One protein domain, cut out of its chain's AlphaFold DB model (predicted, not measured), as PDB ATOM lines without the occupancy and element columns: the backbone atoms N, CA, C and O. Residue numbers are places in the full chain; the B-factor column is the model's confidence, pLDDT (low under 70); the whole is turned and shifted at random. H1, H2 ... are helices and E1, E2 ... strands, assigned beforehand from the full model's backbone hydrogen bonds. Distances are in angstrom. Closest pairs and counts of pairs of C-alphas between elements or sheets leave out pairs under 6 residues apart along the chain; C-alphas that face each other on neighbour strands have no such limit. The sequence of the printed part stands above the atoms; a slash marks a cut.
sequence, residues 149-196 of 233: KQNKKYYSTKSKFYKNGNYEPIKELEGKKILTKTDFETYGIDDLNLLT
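Overview. This is residues 149 to 196 of the 233 residues of an uncharacterized protein of Clostridium botulinum (strain Langeland / NCTC 10281 / Type F) (UniProt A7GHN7). Little regular structure is here: a small rounded body made mostly of loops, with one short helix, H1, and a tiny strand, E1, on different sides of it. From E1 a long loop goes out to Asn 164, folds back past E1 and leads round to H1. The printed part has 48 residues, with E1 before H1; the class is mixed, and the named elements hold only 10 residues. It is compact, with a radius of gyration of the C-alphas of 10.8 A and spans of 27 by 21 by 17 A.

Arrangement. Look first at H1, residues 181 to 187, where every O i to N i+4 pair is within hydrogen-bond range. E1, residues 153 to 155, is only just apart from it, the closest C-alphas being 8.1 A apart. E1 pairs with no named strand, but residues 149 to 150 pair antiparallel with its residues 153 to 154. In the long link after E1, residues 162 to 163 pair antiparallel with residues 166 to 167.

Along the chain. Find C-alpha 181 at (9.083, 24.552, -3.412); H1 runs 10.1 A to C-alpha 187 at (15.686, 24.051, -11.058). E1 begins at C-alpha 153, (16.471, 36.621, -13.501), and spans 6.8 A.

Size, cuts and confidence. The C-alphas of Asn 164 and Lys 181 are the two farthest apart, 29.5 A. The link from E1 to H1 is long, 25 residues, and the printed part has no cut. Mean pLDDT of the printed part is 85.7; in the model residue 194 is under 70.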
ATOM      1  N   LYS A 149      20.313  34.182  -8.183       88.44
ATOM      2  CA  LYS A 149      19.527  35.317  -8.671       88.44
ATOM      3  C   LYS A 149      20.455  36.448  -9.069       88.44
ATOM      4  O   LYS A 149      21.254  36.904  -8.258       88.44
ATOM      5  N   GLN A 150      20.285  36.945 -10.288       87.38
ATOM      6  CA  GLN A 150      20.944  38.157 -10.760       87.38
ATOM      7  C   GLN A 150      19.881  39.079 -11.356       87.38
ATOM      8  O   GLN A 150      19.134  38.701 -12.262       87.38
ATOM      9  N   ASN A 151      19.780  40.300 -10.831       87.88
ATOM     10  CA  ASN A 151      18.711  41.239 -11.174       87.88
ATOM     11  C   ASN A 151      17.311  40.602 -10.989       87.88
ATOM     12  O   ASN A 151      16.958  40.151  -9.896       87.88
ATOM     13  N   LYS A 152      16.497  40.567 -12.051       86.38
ATOM     14  CA  LYS A 152      15.152  39.961 -12.072       86.38
ATOM     15  C   LYS A 152      15.135  38.530 -12.632       86.38
ATOM     16  O   LYS A 152      14.056  37.994 -12.865       86.38
ATOM     17  N   LYS A 153      16.308  37.933 -12.867       90.06
ATOM     18  CA  LYS A 153      16.471  36.621 -13.501       90.06
ATOM     19  C   LYS A 153      17.024  35.596 -12.512       90.06
ATOM     20  O   LYS A 153      17.770  35.945 -11.595       90.06
ATOM     21  N   TYR A 154      16.648  34.339 -12.721       92.81
ATOM     22  CA  TYR A 154      17.084  33.196 -11.922       92.81
ATOM     23  C   TYR A 154      17.928  32.252 -12.777       92.81
ATOM     24  O   TYR A 154      17.662  32.095 -13.967       92.81
ATOM     25  N   TYR A 155      18.924  31.625 -12.162       91.69
ATOM     26  CA  TYR A 155      19.920  30.781 -12.813       91.69
ATOM     27  C   TYR A 155      20.162  29.509 -11.997       91.69
ATOM     28  O   TYR A 155      19.883  29.442 -10.795       91.69
ATOM     29  N   SER A 156      20.705  28.500 -12.672       90.69
ATOM     30  CA  SER A 156      21.081  27.203 -12.116       90.69
ATOM     31  C   SER A 156      22.383  26.753 -12.767       90.69
ATOM     32  O   SER A 156      22.551  26.952 -13.968       90.69
ATOM     33  N   THR A 157      23.283  26.132 -12.002       85.50
ATOM     34  CA  THR A 157      24.544  25.589 -12.540       85.50
ATOM     35  C   THR A 157      24.380  24.227 -13.216       85.50
ATOM     36  O   THR A 157      25.351  23.678 -13.733       85.50
ATOM     37  N   LYS A 158      23.157  23.670 -13.270       85.38
ATOM     38  CA  LYS A 158      22.886  22.423 -14.004       85.38
ATOM     39  C   LYS A 158      23.289  22.584 -15.473       85.38
ATOM     40  O   LYS A 158      22.871  23.541 -16.122       85.38
ATOM     41  N   SER A 159      24.009  21.599 -16.012       82.06
ATOM     42  CA  SER A 159      24.587  21.621 -17.369       82.06
ATOM     43  C   SER A 159      23.597  21.996 -18.477       82.06
ATOM     44  O   SER A 159      23.956  22.719 -19.396       82.06
ATOM     45  N   LYS A 160      22.319  21.607 -18.365       85.19
ATOM     46  CA  LYS A 160      21.268  21.967 -19.340       85.19
ATOM     47  C   LYS A 160      21.034  23.477 -19.518       85.19
ATOM     48  O   LYS A 160      20.426  23.877 -20.510       85.19
ATOM     49  N   PHE A 161      21.449  24.297 -18.552       87.44
ATOM     50  CA  PHE A 161      21.366  25.760 -18.612       87.44
ATOM     51  C   PHE A 161      22.666  26.410 -19.084       87.44
ATOM     52  O   PHE A 161      22.687  27.622 -19.262       87.44
ATOM     53  N   TYR A 162      23.731  25.641 -19.305       83.44
ATOM     54  CA  TYR A 162      24.986  26.138 -19.852       83.44
ATOM     55  C   TYR A 162      24.988  25.990 -21.375       83.44
ATOM     56  O   TYR A 162      24.826  24.888 -21.896       83.44
ATOM     57  N   LYS A 163      25.143  27.100 -22.099       81.88
ATOM     58  CA  LYS A 163      25.232  27.129 -23.563       81.88
ATOM     59  C   LYS A 163      26.226  28.184 -24.014       81.88
ATOM     60  O   LYS A 163      26.231  29.295 -23.492       81.88
ATOM     61  N   ASN A 164      27.028  27.855 -25.026       83.12
ATOM     62  CA  ASN A 164      27.966  28.788 -25.660       83.12
ATOM     63  C   ASN A 164      28.835  29.547 -24.635       83.12
ATOM     64  O   ASN A 164      28.932  30.775 -24.672       83.12
ATOM     65  N   GLY A 165      29.399  28.821 -23.666       79.12
ATOM     66  CA  GLY A 165      30.275  29.401 -22.647       79.12
ATOM     67  C   GLY A 165      29.568  30.171 -21.524       79.12
ATOM     68  O   GLY A 165      30.242  30.799 -20.716       79.12
ATOM     69  N   ASN A 166      28.230  30.184 -21.471       82.88
ATOM     70  CA  ASN A 166      27.473  30.994 -20.517       82.88
ATOM     71  C   ASN A 166      26.266  30.247 -19.936       82.88
ATOM     72  O   ASN A 166      25.621  29.451 -20.613       82.88
ATOM     73  N   TYR A 167      25.903  30.563 -18.691       85.94
ATOM     74  CA  TYR A 167      24.640  30.106 -18.111       85.94
ATOM     75  C   TYR A 167      23.475  30.999 -18.553       85.94
ATOM     76  O   TYR A 167      23.440  32.200 -18.276       85.94
ATOM     77  N   GLU A 168      22.491  30.400 -19.217       91.50
ATOM     78  CA  GLU A 168      21.245  31.053 -19.596       91.50
ATOM     79  C   GLU A 168      20.284  31.159 -18.394       91.50
ATOM     80  O   GLU A 168      20.221  30.257 -17.552       91.50
ATOM     81  N   PRO A 169      19.492  32.242 -18.303       93.81
ATOM     82  CA  PRO A 169      18.464  32.369 -17.276       93.81
ATOM     83  C   PRO A 169      17.342  31.339 -17.472       93.81
ATOM     84  O   PRO A 169      16.966  31.004 -18.598       93.81
ATOM     85  N   ILE A 170      16.747  30.896 -16.366       95.69
ATOM     86  CA  ILE A 170      15.607  29.975 -16.359       95.69
ATOM     87  C   ILE A 170      14.352  30.747 -16.779       95.69
ATOM     88  O   ILE A 170      13.784  31.510 -15.991       95.69
ATOM     89  N   LYS A 171      13.921  30.552 -18.029       94.31
ATOM     90  CA  LYS A 171      12.808  31.292 -18.650       94.31
ATOM     91  C   LYS A 171      11.493  31.107 -17.893       94.31
ATOM     92  O   LYS A 171      10.731  32.051 -17.734       94.31
ATOM     93  N   GLU A 172      11.254  29.916 -17.358       95.31
ATOM     94  CA  GLU A 172      10.034  29.552 -16.630       95.31
ATOM     95  C   GLU A 172       9.891  30.272 -15.280       95.31
ATOM     96  O   GLU A 172       8.805  30.297 -14.695       95.31
ATOM     97  N   LEU A 173      10.979  30.864 -14.776       94.38
ATOM     98  CA  LEU A 173      10.989  31.651 -13.544       94.38
ATOM     99  C   LEU A 173      10.997  33.164 -13.806       94.38
ATOM    100  O   LEU A 173      10.943  33.950 -12.855       94.38
ATOM    101  N   GLU A 174      11.067  33.601 -15.065       89.62
ATOM    102  CA  GLU A 174      11.112  35.021 -15.410       89.62
ATOM    103  C   GLU A 174       9.816  35.732 -14.987       89.62
ATOM    104  O   GLU A 174       8.705  35.264 -15.222       89.62
ATOM    105  N   GLY A 175       9.952  36.863 -14.289       83.31
ATOM    106  CA  GLY A 175       8.809  37.642 -13.800       83.31
ATOM    107  C   GLY A 175       8.087  37.065 -12.573       83.31
ATOM    108  O   GLY A 175       7.238  37.756 -12.002       83.31
ATOM    109  N   LYS A 176       8.443  35.860 -12.096       89.56
ATOM    110  CA  LYS A 176       7.886  35.318 -10.846       89.56
ATOM    111  C   LYS A 176       8.331  36.161  -9.647       89.56
ATOM    112  O   LYS A 176       9.520  36.280  -9.342       89.56
ATOM    113  N   LYS A 177       7.348  36.725  -8.932       83.38
ATOM    114  CA  LYS A 177       7.570  37.483  -7.686       83.38
ATOM    115  C   LYS A 177       7.866  36.580  -6.486       83.38
ATOM    116  O   LYS A 177       8.619  36.986  -5.609       83.38
ATOM    117  N   ILE A 178       7.282  35.382  -6.457       87.94
ATOM    118  CA  ILE A 178       7.440  34.391  -5.388       87.94
ATOM    119  C   ILE A 178       7.761  33.049  -6.045       87.94
ATOM    120  O   ILE A 178       7.079  32.649  -6.990       87.94
ATOM    121  N   LEU A 179       8.809  32.381  -5.561       90.88
ATOM    122  CA  LEU A 179       9.183  31.032  -5.985       90.88
ATOM    123  C   LEU A 179       8.527  29.990  -5.079       90.88
ATOM    124  O   LEU A 179       8.354  30.209  -3.880       90.88
ATOM    125  N   THR A 180       8.176  28.849  -5.658       89.75
ATOM    126  CA  THR A 180       7.557  27.712  -4.970       89.75
ATOM    127  C   THR A 180       8.590  26.642  -4.630       89.75
ATOM    128  O   THR A 180       9.661  26.585  -5.230       89.75
ATOM    129  N   LYS A 181       8.250  25.729  -3.711       81.12
ATOM    130  CA  LYS A 181       9.083  24.552  -3.412       81.12
ATOM    131  C   LYS A 181       9.414  23.746  -4.676       81.12
ATOM    132  O   LYS A 181      10.568  23.381  -4.877       81.12
ATOM    133  N   THR A 182       8.432  23.557  -5.557       86.31
ATOM    134  CA  THR A 182       8.609  22.853  -6.833       86.31
ATOM    135  C   THR A 182       9.599  23.563  -7.758       86.31
ATOM    136  O   THR A 182      10.358  22.887  -8.450       86.31
ATOM    137  N   ASP A 183       9.668  24.900  -7.744       92.56
ATOM    138  CA  ASP A 183      10.667  25.638  -8.533       92.56
ATOM    139  C   ASP A 183      12.093  25.290  -8.073       92.56
ATOM    140  O   ASP A 183      12.963  25.002  -8.896       92.56
ATOM    141  N   PHE A 184      12.330  25.242  -6.761       89.25
ATOM    142  CA  PHE A 184      13.623  24.848  -6.198       89.25
ATOM    143  C   PHE A 184      13.938  23.366  -6.437       89.25
ATOM    144  O   PHE A 184      15.062  23.042  -6.809       89.25
ATOM    145  N   GLU A 185      12.969  22.459  -6.298       85.12
ATOM    146  CA  GLU A 185      13.165  21.031  -6.599       85.12
ATOM    147  C   GLU A 185      13.513  20.801  -8.080       85.12
ATOM    148  O   GLU A 185      14.417  20.029  -8.407       85.12
ATOM    149  N   THR A 186      12.846  21.520  -8.986       89.19
ATOM    150  CA  THR A 186      13.040  21.380 -10.436       89.19
ATOM    151  C   THR A 186      14.366  21.990 -10.888       89.19
ATOM    152  O   THR A 186      15.168  21.362 -11.594       89.19
ATOM    153  N   TYR A 187      14.624  23.231 -10.482       91.56
ATOM    154  CA  TYR A 187      15.686  24.051 -11.058       91.56
ATOM    155  C   TYR A 187      16.882  24.237 -10.130       91.56
ATOM    156  O   TYR A 187      17.996  24.428 -10.618       91.56
ATOM    157  N   GLY A 188      16.678  24.145  -8.821       87.44
ATOM    158  CA  GLY A 188      17.708  24.423  -7.837       87.44
ATOM    159  C   GLY A 188      18.822  23.381  -7.806       87.44
ATOM    160  O   GLY A 188      18.643  22.225  -8.205       87.44
ATOM    161  N   ILE A 189      19.982  23.834  -7.352       85.00
ATOM    162  CA  ILE A 189      21.216  23.066  -7.182       85.00
ATOM    163  C   ILE A 189      21.397  22.728  -5.706       85.00
ATOM    164  O   ILE A 189      21.006  23.508  -4.846       85.00
ATOM    165  N   ASP A 190      21.938  21.561  -5.403       78.44
ATOM    166  CA  ASP A 190      22.192  21.068  -4.043       78.44
ATOM    167  C   ASP A 190      23.671  21.101  -3.649       78.44
ATOM    168  O   ASP A 190      23.980  20.989  -2.464       78.44
ATOM    169  N   ASP A 191      24.565  21.293  -4.620       74.06
ATOM    170  CA  ASP A 191      25.995  21.466  -4.404       74.06
ATOM    171  C   ASP A 191      26.441  22.875  -4.813       74.06
ATOM    172  O   ASP A 191      26.424  23.243  -5.990       74.06
ATOM    173  N   LEU A 192      26.809  23.686  -3.818       75.12
ATOM    174  CA  LEU A 192      27.319  25.040  -4.032       75.12
ATOM    175  C   LEU A 192      28.814  25.058  -4.376       75.12
ATOM    176  O   LEU A 192      29.282  26.074  -4.884       75.12
ATOM    177  N   ASN A 193      29.552  23.965  -4.149       71.12
ATOM    178  CA  ASN A 193      30.984  23.908  -4.462       71.12
ATOM    179  C   ASN A 193      31.229  24.036  -5.973       71.12
ATOM    180  O   ASN A 193      32.212  24.650  -6.387       71.12
ATOM    181  N   LEU A 194      30.261  23.603  -6.791       68.12
ATOM    182  CA  LEU A 194      30.245  23.788  -8.247       68.12
ATOM    183  C   LEU A 194      30.342  25.260  -8.687       68.12
ATOM    184  O   LEU A 194      30.695  25.530  -9.828       68.12
ATOM    185  N   LEU A 195      30.018  26.227  -7.820       70.56
ATOM    186  CA  LEU A 195      30.162  27.657  -8.137       70.56
ATOM    187  C   LEU A 195      31.622  28.113  -8.177       70.56
ATOM    188  O   LEU A 195      31.915  29.159  -8.750       70.56
ATOM    189  N   THR A 196      32.505  27.366  -7.521       70.00
ATOM    190  CA  THR A 196      33.934  27.678  -7.404       70.00
ATOM    191  C   THR A 196      34.817  26.748  -8.227       70.00
ATOM    192  O   THR A 196      36.021  26.977  -8.314       70.00
TER     193      THR A 196